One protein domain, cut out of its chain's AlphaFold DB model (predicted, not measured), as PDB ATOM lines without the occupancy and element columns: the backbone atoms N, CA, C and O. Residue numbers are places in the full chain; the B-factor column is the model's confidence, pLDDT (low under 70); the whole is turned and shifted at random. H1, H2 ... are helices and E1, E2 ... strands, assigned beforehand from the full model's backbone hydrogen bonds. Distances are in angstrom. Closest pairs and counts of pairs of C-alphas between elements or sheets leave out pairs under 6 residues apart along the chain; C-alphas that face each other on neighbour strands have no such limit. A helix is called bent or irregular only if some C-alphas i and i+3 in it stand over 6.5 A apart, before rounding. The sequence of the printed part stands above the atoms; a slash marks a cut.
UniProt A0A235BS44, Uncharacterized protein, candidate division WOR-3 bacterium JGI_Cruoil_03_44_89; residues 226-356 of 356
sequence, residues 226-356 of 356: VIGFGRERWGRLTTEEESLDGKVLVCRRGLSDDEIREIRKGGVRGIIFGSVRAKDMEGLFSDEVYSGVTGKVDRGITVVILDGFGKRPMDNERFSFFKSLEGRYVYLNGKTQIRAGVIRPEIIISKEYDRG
ATOM      1  N   VAL A 226      -5.535  49.315  35.221       94.69
ATOM      2  CA  VAL A 226      -4.266  48.913  34.599       94.69
ATOM      3  C   VAL A 226      -3.730  47.650  35.265       94.69
ATOM      4  O   VAL A 226      -3.304  46.720  34.574       94.69
ATOM      5  N   ILE A 227      -3.770  47.610  36.594       94.56
ATOM      6  CA  ILE A 227      -3.320  46.481  37.406       94.56
ATOM      7  C   ILE A 227      -4.157  46.395  38.677       94.56
ATOM      8  O   ILE A 227      -4.594  47.407  39.220       94.56
ATOM      9  N   GLY A 228      -4.422  45.181  39.128       95.62
ATOM     10  CA  GLY A 228      -5.145  44.911  40.356       95.62
ATOM     11  C   GLY A 228      -4.521  43.761  41.126       95.62
ATOM     12  O   GLY A 228      -3.608  43.095  40.640       95.62
ATOM     13  N   PHE A 229      -5.020  43.540  42.333       95.44
ATOM     14  CA  PHE A 229      -4.556  42.527  43.267       95.44
ATOM     15  C   PHE A 229      -5.725  41.974  44.077       95.44
ATOM     16  O   PHE A 229      -6.703  42.681  44.324       95.44
ATOM     17  N   GLY A 230      -5.611  40.724  44.523       93.88
ATOM     18  CA  GLY A 230      -6.688  40.032  45.232       93.88
ATOM     19  C   GLY A 230      -7.792  39.494  44.312       93.88
ATOM     20  O   GLY A 230      -7.846  39.778  43.114       93.88
ATOM     21  N   ARG A 231      -8.653  38.649  44.887       94.62
ATOM     22  CA  ARG A 231      -9.744  37.965  44.173       94.62
ATOM     23  C   ARG A 231     -10.948  38.887  43.967       94.62
ATOM     24  O   ARG A 231     -10.875  40.098  44.144       94.62
ATOM     25  N   GLU A 232     -12.068  38.307  43.565       95.75
ATOM     26  CA  GLU A 232     -13.326  39.023  43.441       95.75
ATOM     27  C   GLU A 232     -13.840  39.468  44.814       95.75
ATOM     28  O   GLU A 232     -13.829  38.680  45.763       95.75
ATOM     29  N   ARG A 233     -14.332  40.704  44.917       97.31
ATOM     30  CA  ARG A 233     -15.010  41.238  46.110       97.31
ATOM     31  C   ARG A 233     -16.126  42.186  45.703       97.31
ATOM     32  O   ARG A 233     -16.147  42.679  44.583       97.31
ATOM     33  N   TRP A 234     -17.048  42.445  46.622       97.56
ATOM     34  CA  TRP A 234     -18.104  43.427  46.416       97.56
ATOM     35  C   TRP A 234     -18.378  44.228  47.682       97.56
ATOM     36  O   TRP A 234     -18.193  43.711  48.786       97.56
ATOM     37  N   GLY A 235     -18.847  45.460  47.536       97.25
ATOM     38  CA  GLY A 235     -19.184  46.340  48.655       97.25
ATOM     39  C   GLY A 235     -19.917  47.596  48.205       97.25
ATOM     40  O   GLY A 235     -20.231  47.749  47.026       97.25
ATOM     41  N   ARG A 236     -20.204  48.492  49.150       97.00
ATOM     42  CA  ARG A 236     -20.742  49.832  48.862       97.00
ATOM     43  C   ARG A 236     -19.588  50.800  48.587       97.00
ATOM     44  O   ARG A 236     -18.619  50.795  49.344       97.00
ATOM     45  N   LEU A 237     -19.673  51.600  47.526       97.88
ATOM     46  CA  LEU A 237     -18.658  52.606  47.197       97.88
ATOM     47  C   LEU A 237     -18.630  53.714  48.259       97.88
ATOM     48  O   LEU A 237     -19.687  54.200  48.661       97.88
ATOM     49  N   THR A 238     -17.441  54.140  48.672       97.88
ATOM     50  CA  THR A 238     -17.227  55.315  49.530       97.88
ATOM     51  C   THR A 238     -15.977  56.062  49.085       97.88
ATOM     52  O   THR A 238     -15.018  55.436  48.628       97.88
ATOM     53  N   THR A 239     -15.972  57.386  49.215       96.44
ATOM     54  CA  THR A 239     -14.752  58.202  49.100       96.44
ATOM     55  C   THR A 239     -14.222  58.656  50.460       96.44
ATOM     56  O   THR A 239     -13.082  59.103  50.549       96.44
ATOM     57  N   GLU A 240     -15.013  58.471  51.519       93.31
ATOM     58  CA  GLU A 240     -14.646  58.758  52.906       93.31
ATOM     59  C   GLU A 240     -13.862  57.586  53.523       93.31
ATOM     60  O   GLU A 240     -14.259  56.426  53.364       93.31
ATOM     61  N   GLU A 241     -12.775  57.886  54.246       89.38
ATOM     62  CA  GLU A 241     -11.886  56.899  54.896       89.38
ATOM     63  C   GLU A 241     -12.439  56.382  56.251       89.38
ATOM     64  O   GLU A 241     -11.783  55.610  56.946       89.38
ATOM     65  N   GLU A 242     -13.671  56.756  56.613       88.56
ATOM     66  CA  GLU A 242     -14.334  56.387  57.870       88.56
ATOM     67  C   GLU A 242     -15.334  55.225  57.709       88.56
ATOM     68  O   GLU A 242     -16.018  55.074  56.690       88.56
ATOM     69  N   SER A 243     -15.461  54.401  58.758       91.44
ATOM     70  CA  SER A 243     -16.414  53.278  58.837       91.44
ATOM     71  C   SER A 243     -16.416  52.406  57.573       91.44
ATOM     72  O   SER A 243     -17.425  52.298  56.872       91.44
ATOM     73  N   LEU A 244     -15.263  51.813  57.256       96.06
ATOM     74  CA  LEU A 244     -15.017  51.120  55.988       96.06
ATOM     75  C   LEU A 244     -15.523  49.670  55.927       96.06
ATOM     76  O   LEU A 244     -15.396  49.036  54.877       96.06
ATOM     77  N   ASP A 245     -16.104  49.142  57.005       97.06
ATOM     78  CA  ASP A 245     -16.568  47.755  57.051       97.06
ATOM     79  C   ASP A 245     -17.573  47.452  55.929       97.06
ATOM     80  O   ASP A 245     -18.571  48.150  55.733       97.06
ATOM     81  N   GLY A 246     -17.274  46.429  55.128       96.00
ATOM     82  CA  GLY A 246     -18.104  46.035  53.990       96.00
ATOM     83  C   GLY A 246     -18.058  46.974  52.774       96.00
ATOM     84  O   GLY A 246     -18.752  46.711  51.784       96.00
ATOM     85  N   LYS A 247     -17.251  48.043  52.803       98.12
ATOM     86  CA  LYS A 247     -17.187  49.066  51.747       98.12
ATOM     87  C   LYS A 247     -16.015  48.869  50.783       98.12
ATOM     88  O   LYS A 247     -15.078  48.110  51.037       98.12
ATOM     89  N   VAL A 248     -16.090  49.568  49.653       98.50
ATOM     90  CA  VAL A 248     -15.001  49.754  48.691       98.50
ATOM     91  C   VAL A 248     -14.617  51.228  48.692       98.50
ATOM     92  O   VAL A 248     -15.435  52.075  48.341       98.50
ATOM     93  N   LEU A 249     -13.382  51.514  49.088       98.50
ATOM     94  CA  LEU A 249     -12.855  52.868  49.210       98.50
ATOM     95  C   LEU A 249     -12.242  53.335  47.887       98.50
ATOM     96  O   LEU A 249     -11.428  52.629  47.294       98.50
ATOM     97  N   VAL A 250     -12.580  54.539  47.438       98.25
ATOM     98  CA  VAL A 250     -11.853  55.226  46.365       98.25
ATOM     99  C   VAL A 250     -10.886  56.210  46.990       98.25
ATOM    100  O   VAL A 250     -11.288  57.246  47.514       98.25
ATOM    101  N   CYS A 251      -9.598  55.905  46.903       95.25
ATOM    102  CA  CYS A 251      -8.561  56.766  47.443       95.25
ATOM    103  C   CYS A 251      -8.056  57.722  46.369       95.25
ATOM    104  O   CYS A 251      -7.539  57.321  45.319       95.25
ATOM    105  N   ARG A 252      -8.133  59.019  46.668       91.62
ATOM    106  CA  ARG A 252      -7.565  60.054  45.805       91.62
ATOM    107  C   ARG A 252      -6.036  60.018  45.789       91.62
ATOM    108  O   ARG A 252      -5.429  60.272  44.752       91.62
ATOM    109  N   ARG A 253      -5.412  59.717  46.929       93.94
ATOM    110  CA  ARG A 253      -3.959  59.547  47.087       93.94
ATOM    111  C   ARG A 253      -3.600  58.065  47.193       93.94
ATOM    112  O   ARG A 253      -4.450  57.244  47.513       93.94
ATOM    113  N   GLY A 254      -2.329  57.736  46.990       92.81
ATOM    114  CA  GLY A 254      -1.810  56.440  47.426       92.81
ATOM    115  C   GLY A 254      -1.778  56.348  48.956       92.81
ATOM    116  O   GLY A 254      -1.523  57.350  49.633       92.81
ATOM    117  N   LEU A 255      -2.012  55.147  49.477       95.69
ATOM    118  CA  LEU A 255      -1.822  54.796  50.885       95.69
ATOM    119  C   LEU A 255      -0.503  54.029  51.057       95.69
ATOM    120  O   LEU A 255      -0.051  53.357  50.128       95.69
ATOM    121  N   SER A 256       0.115  54.142  52.229       95.81
ATOM    122  CA  SER A 256       1.244  53.303  52.643       95.81
ATOM    123  C   SER A 256       0.802  51.871  52.972       95.81
ATOM    124  O   SER A 256      -0.378  51.621  53.208       95.81
ATOM    125  N   ASP A 257       1.747  50.925  53.016       94.69
ATOM    126  CA  ASP A 257       1.454  49.529  53.398       94.69
ATOM    127  C   ASP A 257       0.801  49.444  54.792       94.69
ATOM    128  O   ASP A 257      -0.167  48.708  54.979       94.69
ATOM    129  N   ASP A 258       1.262  50.253  55.753       95.44
ATOM    130  CA  ASP A 258       0.699  50.293  57.108       95.44
ATOM    131  C   ASP A 258      -0.754  50.788  57.114       95.44
ATOM    132  O   ASP A 258      -1.616  50.130  57.699       95.44
ATOM    133  N   GLU A 259      -1.047  51.874  56.391       95.94
ATOM    134  CA  GLU A 259      -2.415  52.389  56.235       95.94
ATOM    135  C   GLU A 259      -3.326  51.340  55.585       95.94
ATOM    136  O   GLU A 259      -4.422  51.084  56.081       95.94
ATOM    137  N   ILE A 260      -2.870  50.670  54.516       95.44
ATOM    138  CA  ILE A 260      -3.646  49.617  53.836       95.44
ATOM    139  C   ILE A 260      -3.942  48.458  54.800       95.44
ATOM    140  O   ILE A 260      -5.060  47.928  54.822       95.44
ATOM    141  N   ARG A 261      -2.961  48.048  55.611       93.94
ATOM    142  CA  ARG A 261      -3.144  46.995  56.622       93.94
ATOM    143  C   ARG A 261      -4.118  47.414  57.715       93.94
ATOM    144  O   ARG A 261      -4.888  46.569  58.174       93.94
ATOM    145  N   GLU A 262      -4.087  48.672  58.135       94.62
ATOM    146  CA  GLU A 262      -4.994  49.216  59.143       94.62
ATOM    147  C   GLU A 262      -6.442  49.220  58.646       94.62
ATOM    148  O   GLU A 262      -7.301  48.578  59.255       94.62
ATOM    149  N   ILE A 263      -6.713  49.815  57.481       94.69
ATOM    150  CA  ILE A 263      -8.082  49.863  56.940       94.69
ATOM    151  C   ILE A 263      -8.619  48.472  56.584       94.69
ATOM    152  O   ILE A 263      -9.816  48.211  56.720       94.69
ATOM    153  N   ARG A 264      -7.738  47.533  56.204       94.94
ATOM    154  CA  ARG A 264      -8.089  46.116  56.018       94.94
ATOM    155  C   ARG A 264      -8.587  45.476  57.312       94.94
ATOM    156  O   ARG A 264      -9.549  44.712  57.264       94.94
ATOM    157  N   LYS A 265      -7.965  45.768  58.461       94.38
ATOM    158  CA  LYS A 265      -8.465  45.299  59.770       94.38
ATOM    159  C   LYS A 265      -9.833  45.900  60.093       94.38
ATOM    160  O   LYS A 265     -10.642  45.227  60.717       94.38
ATOM    161  N   GLY A 266     -10.096  47.116  59.615       94.12
ATOM    162  CA  GLY A 266     -11.395  47.789  59.700       94.12
ATOM    163  C   GLY A 266     -12.493  47.226  58.786       94.12
ATOM    164  O   GLY A 266     -13.576  47.800  58.742       94.12
ATOM    165  N   GLY A 267     -12.243  46.136  58.049       95.94
ATOM    166  CA  GLY A 267     -13.266  45.439  57.260       95.94
ATOM    167  C   GLY A 267     -13.471  45.968  55.837       95.94
ATOM    168  O   GLY A 267     -14.396  45.521  55.148       95.94
ATOM    169  N   VAL A 268     -12.611  46.880  55.357       97.69
ATOM    170  CA  VAL A 268     -12.682  47.339  53.963       97.69
ATOM    171  C   VAL A 268     -12.512  46.156  53.012       97.69
ATOM    172  O   VAL A 268     -11.602  45.331  53.142       97.69
ATOM    173  N   ARG A 269     -13.408  46.050  52.031       97.75
ATOM    174  CA  ARG A 269     -13.406  44.940  51.074       97.75
ATOM    175  C   ARG A 269     -12.539  45.231  49.863       97.75
ATOM    176  O   ARG A 269     -11.999  44.300  49.273       97.75
ATOM    177  N   GLY A 270     -12.357  46.491  49.494       98.06
ATOM    178  CA  GLY A 270     -11.427  46.830  48.429       98.06
ATOM    179  C   GLY A 270     -11.089  48.303  48.330       98.06
ATOM    180  O   GLY A 270     -11.729  49.134  48.968       98.06
ATOM    181  N   ILE A 271     -10.066  48.598  47.533       98.19
ATOM    182  CA  ILE A 271      -9.555  49.951  47.326       98.19
ATOM    183  C   ILE A 271      -9.375  50.199  45.832       98.19
ATOM    184  O   ILE A 271      -8.803  49.372  45.118       98.19
ATOM    185  N   ILE A 272      -9.840  51.349  45.365       98.50
ATOM    186  CA  ILE A 272      -9.608  51.849  44.015       98.50
ATOM    187  C   ILE A 272      -8.642  53.028  44.118       98.50
ATOM    188  O   ILE A 272      -8.945  54.035  44.758       98.50
ATOM    189  N   PHE A 273      -7.484  52.909  43.475       97.81
ATOM    190  CA  PHE A 273      -6.470  53.957  43.403       97.81
ATOM    191  C   PHE A 273      -6.404  54.571  42.007       97.81
ATOM    192  O   PHE A 273      -6.518  53.865  41.006       97.81
ATOM    193  N   GLY A 274      -6.092  55.869  41.936       95.44
ATOM    194  CA  GLY A 274      -5.501  56.452  40.726       95.44
ATOM    195  C   GLY A 274      -4.110  55.856  40.505       95.44
ATOM    196  O   GLY A 274      -3.914  55.024  39.623       95.44
ATOM    197  N   SER A 275      -3.167  56.184  41.394       95.19
ATOM    198  CA  SER A 275      -1.852  55.535  41.461       95.19
ATOM    199  C   SER A 275      -1.409  55.255  42.902       95.19
ATOM    200  O   SER A 275      -1.853  55.918  43.838       95.19
ATOM    201  N   VAL A 276      -0.528  54.268  43.077       95.62
ATOM    202  CA  VAL A 276       0.080  53.883  44.368       95.62
ATOM    203  C   VAL A 276       1.531  53.450  44.141       95.62
ATOM    204  O   VAL A 276       1.879  53.041  43.031       95.62
ATOM    205  N   ARG A 277       2.422  53.548  45.135       94.94
ATOM    206  CA  ARG A 277       3.814  53.097  44.950       94.94
ATOM    207  C   ARG A 277       3.850  51.573  45.029       94.94
ATOM    208  O   ARG A 277       3.233  50.995  45.913       94.94
ATOM    209  N   ALA A 278       4.634  50.928  44.165       92.25
ATOM    210  CA  ALA A 278       4.767  49.468  44.172       92.25
ATOM    211  C   ALA A 278       5.173  48.920  45.554       92.25
ATOM    212  O   ALA A 278       4.560  47.973  46.031       92.25
ATOM    213  N   LYS A 279       6.106  49.597  46.241       93.50
ATOM    214  CA  LYS A 279       6.548  49.237  47.598       93.50
ATOM    215  C   LYS A 279       5.425  49.191  48.641       93.50
ATOM    216  O   LYS A 279       5.514  48.424  49.585       93.50
ATOM    217  N   ASP A 280       4.371  49.999  48.478       94.88
ATOM    218  CA  ASP A 280       3.251  50.027  49.427       94.88
ATOM    219  C   ASP A 280       2.309  48.824  49.223       94.88
ATOM    220  O   ASP A 280       1.482  48.531  50.076       94.88
ATOM    221  N   MET A 281       2.448  48.100  48.105       93.19
ATOM    222  CA  MET A 281       1.692  46.879  47.816       93.19
ATOM    223  C   MET A 281       2.452  45.603  48.202       93.19
ATOM    224  O   MET A 281       1.842  44.537  48.307       93.19
ATOM    225  N   GLU A 282       3.772  45.679  48.402       88.81
ATOM    226  CA  GLU A 282       4.629  44.510  48.641       88.81
ATOM    227  C   GLU A 282       4.263  43.768  49.926       88.81
ATOM    228  O   GLU A 282       4.262  42.540  49.937       88.81
ATOM    229  N   GLY A 283       3.874  44.480  50.985       87.12
ATOM    230  CA  GLY A 283       3.539  43.852  52.261       87.12
ATOM    231  C   GLY A 283       2.373  42.866  52.192       87.12
ATOM    232  O   GLY A 283       2.364  41.858  52.901       87.12
ATOM    233  N   LEU A 284       1.398  43.119  51.315       85.88
ATOM    234  CA  LEU A 284       0.229  42.254  51.136       85.88
ATOM    235  C   LEU A 284       0.312  41.358  49.901       85.88
ATOM    236  O   LEU A 284      -0.280  40.274  49.912       85.88
ATOM    237  N   PHE A 285       1.031  41.786  48.862       89.19
ATOM    238  CA  PHE A 285       1.003  41.162  47.539       89.19
ATOM    239  C   PHE A 285       2.393  40.872  46.951       89.19
ATOM    240  O   PHE A 285       2.482  40.678  45.740       89.19
ATOM    241  N   SER A 286       3.456  40.816  47.765       84.56
ATOM    242  CA  SER A 286       4.857  40.556  47.359       84.56
ATOM    243  C   SER A 286       5.000  39.571  46.196       84.56
ATOM    244  O   SER A 286       5.605  39.884  45.171       84.56
ATOM    245  N   ASP A 287       4.379  38.402  46.336       83.75
ATOM    246  CA  ASP A 287       4.529  37.272  45.416       83.75
ATOM    247  C   ASP A 287       3.814  37.515  44.077       83.75
ATOM    248  O   ASP A 287       4.107  36.864  43.076       83.75
ATOM    249  N   GLU A 288       2.859  38.449  44.045       84.88
ATOM    250  CA  GLU A 288       2.065  38.784  42.866       84.88
ATOM    251  C   GLU A 288       2.625  39.998  42.111       84.88
ATOM    252  O   GLU A 288       2.594  39.981  40.877       84.88
ATOM    253  N   VAL A 289       3.183  41.005  42.806       79.25
ATOM    254  CA  VAL A 289       3.657  42.282  42.217       79.25
ATOM    255  C   VAL A 289       4.615  42.063  41.041       79.25
ATOM    256  O   VAL A 289       4.479  42.720  40.008       79.25
ATOM    257  N   TYR A 290       5.528  41.096  41.155       78.06
ATOM    258  CA  TYR A 290       6.564  40.832  40.147       78.06
ATOM    259  C   TYR A 290       6.293  39.600  39.270       78.06
ATOM    260  O   TYR A 290       7.064  39.292  38.363       78.06
ATOM    261  N   SER A 291       5.184  38.895  39.500       81.81
ATOM    262  CA  SER A 291       4.870  37.632  38.811       81.81
ATOM    263  C   SER A 291       4.311  37.810  37.393       81.81
ATOM    264  O   SER A 291       4.280  36.866  36.601       81.81
ATOM    265  N   GLY A 292       3.805  39.006  37.075       80.75
ATOM    266  CA  GLY A 292       3.052  39.284  35.849       80.75
ATOM    267  C   GLY A 292       1.630  38.703  35.809       80.75
ATOM    268  O   GLY A 292       0.917  38.948  34.830       80.75
ATOM    269  N   VAL A 293       1.201  37.968  36.846       88.75
ATOM    270  CA  VAL A 293      -0.181  37.488  37.005       88.75
ATOM    271  C   VAL A 293      -0.642  37.623  38.458       88.75
ATOM    272  O   VAL A 293      -0.174  36.892  39.326       88.75
ATOM    273  N   THR A 294      -1.618  38.487  38.712       92.12
ATOM    274  CA  THR A 294      -2.099  38.832  40.061       92.12
ATOM    275  C   THR A 294      -3.514  38.304  40.331       92.12
ATOM    276  O   THR A 294      -4.181  37.786  39.427       92.12
ATOM    277  N   GLY A 295      -3.992  38.441  41.574       87.88
ATOM    278  CA  GLY A 295      -5.371  38.109  41.954       87.88
ATOM    279  C   GLY A 295      -5.648  36.609  42.049       87.88
ATOM    280  O   GLY A 295      -6.788  36.166  41.888       87.88
ATOM    281  N   LYS A 296      -4.606  35.807  42.292       86.25
ATOM    282  CA  LYS A 296      -4.723  34.356  42.496       86.25
ATOM    283  C   LYS A 296      -5.017  34.034  43.956       86.25
ATOM    284  O   LYS A 296      -5.803  33.124  44.241       86.25
ATOM    285  N   VAL A 297      -4.399  34.785  44.864       85.81
ATOM    286  CA  VAL A 297      -4.489  34.570  46.310       85.81
ATOM    287  C   VAL A 297      -5.534  35.502  46.916       85.81
ATOM    288  O   VAL A 297      -5.548  36.700  46.640       85.81
ATOM    289  N   ASP A 298      -6.414  34.962  47.762       89.69
ATOM    290  CA  ASP A 298      -7.287  35.810  48.571       89.69
ATOM    291  C   ASP A 298      -6.502  36.378  49.756       89.69
ATOM    292  O   ASP A 298      -6.080  35.643  50.648       89.69
ATOM    293  N   ARG A 299      -6.296  37.695  49.755       90.12
ATOM    294  CA  ARG A 299      -5.596  38.423  50.820       90.12
ATOM    295  C   ARG A 299      -6.560  39.194  51.720       90.12
ATOM    296  O   ARG A 299      -6.124  40.069  52.455       90.12
ATOM    297  N   GLY A 300      -7.863  38.920  51.687       92.19
ATOM    298  CA  GLY A 300      -8.818  39.640  52.538       92.19
ATOM    299  C   GLY A 300      -9.249  41.010  51.999       92.19
ATOM    300  O   GLY A 300     -10.144  41.614  52.575       92.19
ATOM    301  N   ILE A 301      -8.653  41.487  50.903       96.12
ATOM    302  CA  ILE A 301      -8.928  42.782  50.272       96.12
ATOM    303  C   ILE A 301      -8.604  42.706  48.772       96.12
ATOM    304  O   ILE A 301      -7.723  41.937  48.373       96.12
ATOM    305  N   THR A 302      -9.301  43.494  47.955       97.81
ATOM    306  CA  THR A 302      -9.048  43.618  46.510       97.81
ATOM    307  C   THR A 302      -8.646  45.044  46.176       97.81
ATOM    308  O   THR A 302      -9.332  45.983  46.566       97.81
ATOM    309  N   VAL A 303      -7.552  45.219  45.441       97.50
ATOM    310  CA  VAL A 303      -7.052  46.542  45.049       97.50
ATOM    311  C   VAL A 303      -7.073  46.661  43.537       97.50
ATOM    312  O   VAL A 303      -6.627  45.750  42.848       97.50
ATOM    313  N   VAL A 304      -7.574  47.776  43.010       98.00
ATOM    314  CA  VAL A 304      -7.529  48.092  41.577       98.00
ATOM    315  C   VAL A 304      -6.882  49.459  41.389       98.00
ATOM    316  O   VAL A 304      -7.244  50.423  42.055       98.00
ATOM    317  N   ILE A 305      -5.909  49.541  40.485       96.94
ATOM    318  CA  ILE A 305      -5.120  50.741  40.209       96.94
ATOM    319  C   ILE A 305      -5.407  51.186  38.774       96.94
ATOM    320  O   ILE A 305      -5.213  50.417  37.825       96.94
ATOM    321  N   LEU A 306      -5.877  52.421  38.612       96.81
ATOM    322  CA  LEU A 306      -6.393  52.939  37.343       96.81
ATOM    323  C   LEU A 306      -5.305  53.516  36.430       96.81
ATOM    324  O   LEU A 306      -5.355  53.284  35.230       96.81
ATOM    325  N   ASP A 307      -4.300  54.200  36.980       94.12
ATOM    326  CA  ASP A 307      -3.264  54.916  36.215       94.12
ATOM    327  C   ASP A 307      -1.861  54.283  36.346       94.12
ATOM    328  O   ASP A 307      -0.867  54.823  35.856       94.12
ATOM    329  N   GLY A 308      -1.763  53.126  37.009       91.81
ATOM    330  CA  GLY A 308      -0.510  52.404  37.262       91.81
ATOM    331  C   GLY A 308       0.224  52.843  38.535       91.81
ATOM    332  O   GLY A 308      -0.338  53.486  39.420       91.81
ATOM    333  N   PHE A 309       1.493  52.454  38.667       93.12
ATOM    334  CA  PHE A 309       2.274  52.750  39.871       93.12
ATOM    335  C   PHE A 309       2.840  54.173  39.863       93.12
ATOM    336  O   PHE A 309       3.320  54.665  38.842       93.12
ATOM    337  N   GLY A 310       2.833  54.830  41.022       93.56
ATOM    338  CA  GLY A 310       3.329  56.194  41.166       93.56
ATOM    339  C   GLY A 310       2.889  56.872  42.457       93.56
ATOM    340  O   GLY A 310       2.477  56.232  43.419       93.56
ATOM    341  N   LYS A 311       3.029  58.199  42.480       93.31
ATOM    342  CA  LYS A 311       2.593  59.072  43.584       93.31
ATOM    343  C   LYS A 311       1.549  60.101  43.141       93.31
ATOM    344  O   LYS A 311       1.213  60.997  43.909       93.31
ATOM    345  N   ARG A 312       1.101  60.039  41.883       93.50
ATOM    346  CA  ARG A 312       0.182  61.036  41.336       93.50
ATOM    347  C   ARG A 312      -1.218  60.790  41.903       93.50
ATOM    348  O   ARG A 312      -1.693  59.655  41.824       93.50
ATOM    349  N   PRO A 313      -1.873  61.804  42.482       93.50
ATOM    350  CA  PRO A 313      -3.246  61.640  42.921       93.50
ATOM    351  C   PRO A 313      -4.159  61.381  41.718       93.50
ATOM    352  O   PRO A 313      -3.843  61.782  40.596       93.50
ATOM    353  N   MET A 314      -5.292  60.732  41.974       95.25
ATOM    354  CA  MET A 314      -6.378  60.618  41.005       95.25
ATOM    355  C   MET A 314      -6.815  62.019  40.560       95.25
ATOM    356  O   MET A 314      -6.904  62.942  41.378       95.25
ATOM    357  N   ASP A 315      -7.066  62.180  39.264       94.25
ATOM    358  CA  ASP A 315      -7.521  63.443  38.697       94.25
ATOM    359  C   ASP A 315      -8.907  63.848  39.232       94.25
ATOM    360  O   ASP A 315      -9.698  63.026  39.699       94.25
ATOM    361  N   ASN A 316      -9.189  65.154  39.185       94.50
ATOM    362  CA  ASN A 316     -10.418  65.724  39.733       94.50
ATOM    363  C   ASN A 316     -11.678  65.174  39.072       94.50
ATOM    364  O   ASN A 316     -12.619  64.839  39.782       94.50
ATOM    365  N   GLU A 317     -11.698  65.085  37.741       95.00
ATOM    366  CA  GLU A 317     -12.886  64.657  37.000       95.00
ATOM    367  C   GLU A 317     -13.258  63.220  37.375       95.00
ATOM    368  O   GLU A 317     -14.411  62.937  37.709       95.00
ATOM    369  N   ARG A 318     -12.269  62.323  37.404       94.69
ATOM    370  CA  ARG A 318     -12.466  60.919  37.757       94.69
ATOM    371  C   ARG A 318     -12.846  60.737  39.222       94.69
ATOM    372  O   ARG A 318     -13.754  59.963  39.520       94.69
ATOM    373  N   PHE A 319     -12.207  61.463  40.139       96.12
ATOM    374  CA  PHE A 319     -12.581  61.397  41.551       96.12
ATOM    375  C   PHE A 319     -14.012  61.910  41.780       96.12
ATOM    376  O   PHE A 319     -14.790  61.263  42.477       96.12
ATOM    377  N   SER A 320     -14.395  63.020  41.139       96.19
ATOM    378  CA  SER A 320     -15.769  63.539  41.168       96.19
ATOM    379  C   SER A 320     -16.777  62.552  40.581       96.19
ATOM    380  O   SER A 320     -17.878  62.419  41.112       96.19
ATOM    381  N   PHE A 321     -16.403  61.818  39.531       95.75
ATOM    382  CA  PHE A 321     -17.229  60.746  38.984       95.75
ATOM    383  C   PHE A 321     -17.475  59.633  40.011       95.75
ATOM    384  O   PHE A 321     -18.634  59.322  40.279       95.75
ATOM    385  N   PHE A 322     -16.438  59.089  40.655       96.94
ATOM    386  CA  PHE A 322     -16.634  58.092  41.718       96.94
ATOM    387  C   PHE A 322     -17.445  58.645  42.892       96.94
ATOM    388  O   PHE A 322     -18.330  57.957  43.396       96.94
ATOM    389  N   LYS A 323     -17.200  59.899  43.285       96.25
ATOM    390  CA  LYS A 323     -17.962  60.559  44.350       96.25
ATOM    391  C   LYS A 323     -19.456  60.658  44.020       96.25
ATOM    392  O   LYS A 323     -20.292  60.440  44.886       96.25
ATOM    393  N   SER A 324     -19.814  60.883  42.754       95.56
ATOM    394  CA  SER A 324     -21.220  60.882  42.310       95.56
ATOM    395  C   SER A 324     -21.915  59.512  42.405       95.56
ATOM    396  O   SER A 324     -23.134  59.422  42.266       95.56
ATOM    397  N   LEU A 325     -21.149  58.440  42.631       95.94
ATOM    398  CA  LEU A 325     -21.616  57.056  42.722       95.94
ATOM    399  C   LEU A 325     -21.520  56.494  44.149       95.94
ATOM    400  O   LEU A 325     -21.629  55.278  44.335       95.94
ATOM    401  N   GLU A 326     -21.293  57.340  45.156       95.88
ATOM    402  CA  GLU A 326     -21.230  56.907  46.551       95.88
ATOM    403  C   GLU A 326     -22.475  56.127  46.979       95.88
ATOM    404  O   GLU A 326     -23.597  56.364  46.529       95.88
ATOM    405  N   GLY A 327     -22.255  55.121  47.821       95.38
ATOM    406  CA  GLY A 327     -23.303  54.221  48.282       95.38
ATOM    407  C   GLY A 327     -23.779  53.211  47.237       95.38
ATOM    408  O   GLY A 327     -24.560  52.331  47.588       95.38
ATOM    409  N   ARG A 328     -23.327  53.241  45.978       95.75
ATOM    410  CA  ARG A 328     -23.701  52.212  44.988       95.75
ATOM    411  C   ARG A 328     -22.946  50.906  45.212       95.75
ATOM    412  O   ARG A 328     -21.896  50.885  45.855       95.75
ATOM    413  N   TYR A 329     -23.492  49.798  44.710       97.06
ATOM    414  CA  TYR A 329     -22.796  48.516  44.777       97.06
ATOM    415  C   TYR A 329     -21.651  48.481  43.773       97.06
ATOM    416  O   TYR A 329     -21.809  48.864  42.615       97.06
ATOM    417  N   VAL A 330     -20.518  47.972  44.233       97.75
ATOM    418  CA  VAL A 330     -19.297  47.804  43.458       97.75
ATOM    419  C   VAL A 330     -18.913  46.345  43.507       97.75
ATOM    420  O   VAL A 330     -18.844  45.766  44.589       97.75
ATOM    421  N   TYR A 331     -18.610  45.781  42.351       98.12
ATOM    422  CA  TYR A 331     -17.858  44.547  42.204       98.12
ATOM    423  C   TYR A 331     -16.444  44.889  41.750       98.12
ATOM    424  O   TYR A 331     -16.251  45.721  40.863       98.12
ATOM    425  N   LEU A 332     -15.468  44.222  42.349       98.19
ATOM    426  CA  LEU A 332     -14.061  44.306  42.003       98.19
ATOM    427  C   LEU A 332     -13.548  42.925  41.634       98.19
ATOM    428  O   LEU A 332     -13.842  41.956  42.330       98.19
ATOM    429  N   ASN A 333     -12.690  42.864  40.626       97.25
ATOM    430  CA  ASN A 333     -11.856  41.709  40.334       97.25
ATOM    431  C   ASN A 333     -10.423  42.182  40.106       97.25
ATOM    432  O   ASN A 333     -10.135  42.835  39.105       97.25
ATOM    433  N   GLY A 334      -9.522  41.863  41.037       96.12
ATOM    434  CA  GLY A 334      -8.124  42.282  40.964       96.12
ATOM    435  C   GLY A 334      -7.281  41.480  39.971       96.12
ATOM    436  O   GLY A 334      -6.122  41.823  39.741       96.12
ATOM    437  N   LYS A 335      -7.822  40.416  39.365       95.75
ATOM    438  CA  LYS A 335      -7.051  39.537  38.483       95.75
ATOM    439  C   LYS A 335      -6.474  40.308  37.297       95.75
ATOM    440  O   LYS A 335      -7.205  40.843  36.469       95.75
ATOM    441  N   THR A 336      -5.151  40.295  37.189       94.81
ATOM    442  CA  THR A 336      -4.420  40.918  36.081       94.81
ATOM    443  C   THR A 336      -3.482  39.908  35.445       94.81
ATOM    444  O   THR A 336      -2.841  39.134  36.150       94.81
ATOM    445  N   GLN A 337      -3.365  39.933  34.121       93.25
ATOM    446  CA  GLN A 337      -2.367  39.186  33.358       93.25
ATOM    447  C   GLN A 337      -1.777  40.117  32.301       93.25
ATOM    448  O   GLN A 337      -2.500  40.605  31.438       93.25
ATOM    449  N   ILE A 338      -0.473  40.397  32.393       86.56
ATOM    450  CA  ILE A 338       0.172  41.450  31.580       86.56
ATOM    451  C   ILE A 338       0.789  40.943  30.267       86.56
ATOM    452  O   ILE A 338       1.136  41.749  29.410       86.56
ATOM    453  N   ARG A 339       0.967  39.622  30.116       85.94
ATOM    454  CA  ARG A 339       1.544  38.973  28.919       85.94
ATOM    455  C   ARG A 339       0.444  38.287  28.093       85.94
ATOM    456  O   ARG A 339      -0.716  38.661  28.207       85.94
ATOM    457  N   ALA A 340       0.803  37.311  27.250       82.69
ATOM    458  CA  ALA A 340      -0.115  36.568  26.378       82.69
ATOM    459  C   ALA A 340      -1.438  36.215  27.079       82.69
ATOM    460  O   ALA A 340      -1.412  35.721  28.202       82.69
ATOM    461  N   GLY A 341      -2.577  36.481  26.431       85.56
ATOM    462  CA  GLY A 341      -3.895  36.386  27.068       85.56
ATOM    463  C   GLY A 341      -4.114  37.485  28.111       85.56
ATOM    464  O   GLY A 341      -4.381  37.179  29.269       85.56
ATOM    465  N   VAL A 342      -3.933  38.751  27.713       90.25
ATOM    466  CA  VAL A 342      -4.024  39.911  28.611       90.25
ATOM    467  C   VAL A 342      -5.382  39.936  29.312       90.25
ATOM    468  O   VAL A 342      -6.424  39.926  28.662       90.25
ATOM    469  N   ILE A 343      -5.357  40.017  30.642       93.50
ATOM    470  CA  ILE A 343      -6.542  40.197  31.488       93.50
ATOM    471  C   ILE A 343      -6.332  41.480  32.278       93.50
ATOM    472  O   ILE A 343      -5.284  41.665  32.900       93.50
ATOM    473  N   ARG A 344      -7.325  42.367  32.249       95.44
ATOM    474  CA  ARG A 344      -7.336  43.587  33.056       95.44
ATOM    475  C   ARG A 344      -8.260  43.405  34.254       95.44
ATOM    476  O   ARG A 344      -9.293  42.753  34.099       95.44
ATOM    477  N   PRO A 345      -7.921  43.997  35.409       97.00
ATOM    478  CA  PRO A 345      -8.824  44.018  36.545       97.00
ATOM    479  C   PRO A 345     -10.106  44.771  36.179       97.00
ATOM    480  O   PRO A 345     -10.109  45.657  35.315       97.00
ATOM    481  N   GLU A 346     -11.194  44.409  36.844       96.88
ATOM    482  CA  GLU A 346     -12.541  44.878  36.531       96.88
ATOM    483  C   GLU A 346     -13.122  45.614  37.739       96.88
ATOM    484  O   GLU A 346     -12.998  45.153  38.877       96.88
ATOM    485  N   ILE A 347     -13.791  46.733  37.476       98.25
ATOM    486  CA  ILE A 347     -14.655  47.434  38.421       98.25
ATOM    487  C   ILE A 347     -16.014  47.550  37.743       98.25
ATOM    488  O   ILE A 347     -16.126  48.105  36.650       98.25
ATOM    489  N   ILE A 348     -17.049  47.025  38.388       97.88
ATOM    490  CA  ILE A 348     -18.430  47.190  37.940       97.88
ATOM    491  C   ILE A 348     -19.174  47.934  39.034       97.88
ATOM    492  O   ILE A 348     -19.234  47.454  40.164       97.88
ATOM    493  N   ILE A 349     -19.742  49.088  38.703       97.50
ATOM    494  CA  ILE A 349     -20.526  49.899  39.638       97.50
ATOM    495  C   ILE A 349     -21.961  49.910  39.151       97.50
ATOM    496  O   ILE A 349     -22.226  50.295  38.012       97.50
ATOM    497  N   SER A 350     -22.897  49.485  39.995       95.50
ATOM    498  CA  SER A 350     -24.307  49.486  39.623       95.50
ATOM    499  C   SER A 350     -24.787  50.911  39.343       95.50
ATOM    500  O   SER A 350     -24.319  51.881  39.947       95.50
ATOM    501  N   LYS A 351     -25.763  51.061  38.449       90.44
ATOM    502  CA  LYS A 351     -26.621  52.245  38.464       90.44
ATOM    503  C   LYS A 351     -27.494  52.196  39.727       90.44
ATOM    504  O   LYS A 351     -27.522  51.187  40.437       90.44
ATOM    505  N   GLU A 352     -28.141  53.307  40.045       73.94
ATOM    506  CA  GLU A 352     -29.203  53.331  41.045       73.94
ATOM    507  C   GLU A 352     -30.214  52.226  40.717       73.94
ATOM    508  O   GLU A 352     -30.661  52.102  39.575       73.94
ATOM    509  N   TYR A 353     -30.451  51.351  41.690       54.47
ATOM    510  CA  TYR A 353     -31.409  50.269  41.550       54.47
ATOM    511  C   TYR A 353     -32.751  50.860  41.963       54.47
ATOM    512  O   TYR A 353     -32.997  50.999  43.161       54.47
ATOM    513  N   ASP A 354     -33.578  51.255  40.994       43.84
ATOM    514  CA  ASP A 354     -34.985  51.520  41.279       43.84
ATOM    515  C   ASP A 354     -35.570  50.206  41.793       43.84
ATOM    516  O   ASP A 354     -35.793  49.249  41.046       43.84
ATOM    517  N   ARG A 355     -35.742  50.128  43.114       41.56
ATOM    518  CA  ARG A 355     -36.625  49.148  43.734       41.56
ATOM    519  C   ARG A 355     -38.039  49.614  43.394       41.56
ATOM    520  O   ARG A 355     -38.633  50.353  44.172       41.56
ATOM    521  N   GLY A 356     -38.473  49.289  42.175       36.22
ATOM    522  CA  GLY A 356     -39.861  49.440  41.745       36.22
ATOM    523  C   GLY A 356     -40.804  48.673  42.655       36.22
ATOM    524  O   GLY A 356     -40.391  47.593  43.144       36.22
TER     525      GLY A 356
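Overview. This is residues 226 to 356 of the 356 residues of an uncharacterized protein of candidate division WOR-3 bacterium JGI_Cruoil_03_44_89 (UniProt A0A235BS44). Picture one seven-stranded sheet, curled like part of a barrel and folded back on itself, so that the leaf E1, E5, E4 faces the leaf E2, E6, E7 with E3 as the hinge between them. Three short helices graze this folded sheet: H1 and H2 touch each other, near E4 and E1, while H3 is apart from both, near E3 and E2. The 131 printed residues hold three named helices and seven named strands, in the order E1 E2 E3 H1 E4 H2 E5 H3 E6 E7; the class is mixed, helices and strands, with 62 residues, under half, in named elements. The sheet is mixed, in the order E1 E5 E4 E3 E2 E6 E7. The whole is compact, with a radius of gyration of the C-alphas of 13.9 A and spans of 45 by 32 by 27 A, and residues 353 to 356 reach away from the sheet at the last end.

Along the chain. Start with the sheet and find C-alpha 227 at (-3.320, 46.481, 37.406), where E1, residues 227 to 229, begins. E2, residues 232 to 238, is the longest strand, 17.8 A from first to last C-alpha. E3 is residues 247 to 251, 12.3 A; E4 is residues 270 to 273, 10.0 A; E5 is residues 302 to 305, 10.3 A. E6, residues 329 to 333, measures 13.6 A, and E7, residues 346 to 350, measures 13.0 A and ends at C-alpha 350 at (-24.307, 49.486, 39.623). Now turn to the helices: H1, residues 257 to 265, is 12.5 A long, and H3, residues 316 to 323, is 10.2 A long. H2, residues 278 to 289, begins at C-alpha 278 at (4.767, 49.468, 44.172) and is irregular: C-alphas 284 and 287 are 8.7 A apart.

Arrangement. Begin at the hinge E3, whose neighbour E4 is parallel at 17 degrees; look for N 249 and O 270 at 2.9 A. E5 is parallel to E4 at 9 degrees, with N 304 and O 271 at 2.9 A. The edge strand E1 is antiparallel to E5 at 165 degrees, with N 229 and O 303 at 2.8 A. On the other side of E3, E2 is parallel to it, with N 248 and O 236 at 2.8 A. The pairing of E2 is staggered: residues 232 to 236 pair with E6 and 236 to 238 with E3. E6 is antiparallel to E2 at 141 degrees, with N 330 and O 235 at 2.8 A. E6 and the edge strand E7 form a hairpin, antiparallel at 169 degrees, with N 331 and O 348 at 2.8 A. Between the leaves, the closest C-alphas of E5 and E6 are those of Thr 302 and Leu 332, 6.8 A apart. E3, H1, E4 and E4, H2, E5 are strand-helix-strand units, two parallel neighbour strands with a helix between, each with a right-handed crossover. H1 only grazes the sheet with residues 260 to 264, H2 with 281 to 289, and H3 with 319 to 323. H2 touches H1 with residues 279 to 284 alone; their closest C-alphas, of Asp 257 and Asp 280, are 4.4 A apart. They run the same way at a steep tilt of 69 degrees, only just short of about perpendicular. The closest C-alphas of E3 and H3 are those of Val 250 and Phe 322, 7.3 A apart. Every O i to N i+4 pair is within hydrogen-bond range in H1 and H3, and 4 of 8 are in H2.

Size, cuts and confidence. The two C-alphas farthest apart are those of Tyr 290 and Gly 356, 47.2 A. The printed part has no cut. The links H2 to E5 and E6 to E7 are long, 12 residues each; between them look for a short antiparallel pairing of residues 293 to 294 with 336 to 337. The mean pLDDT of the printed part is 92.1, and residues 353 to 356 of the model are under 70.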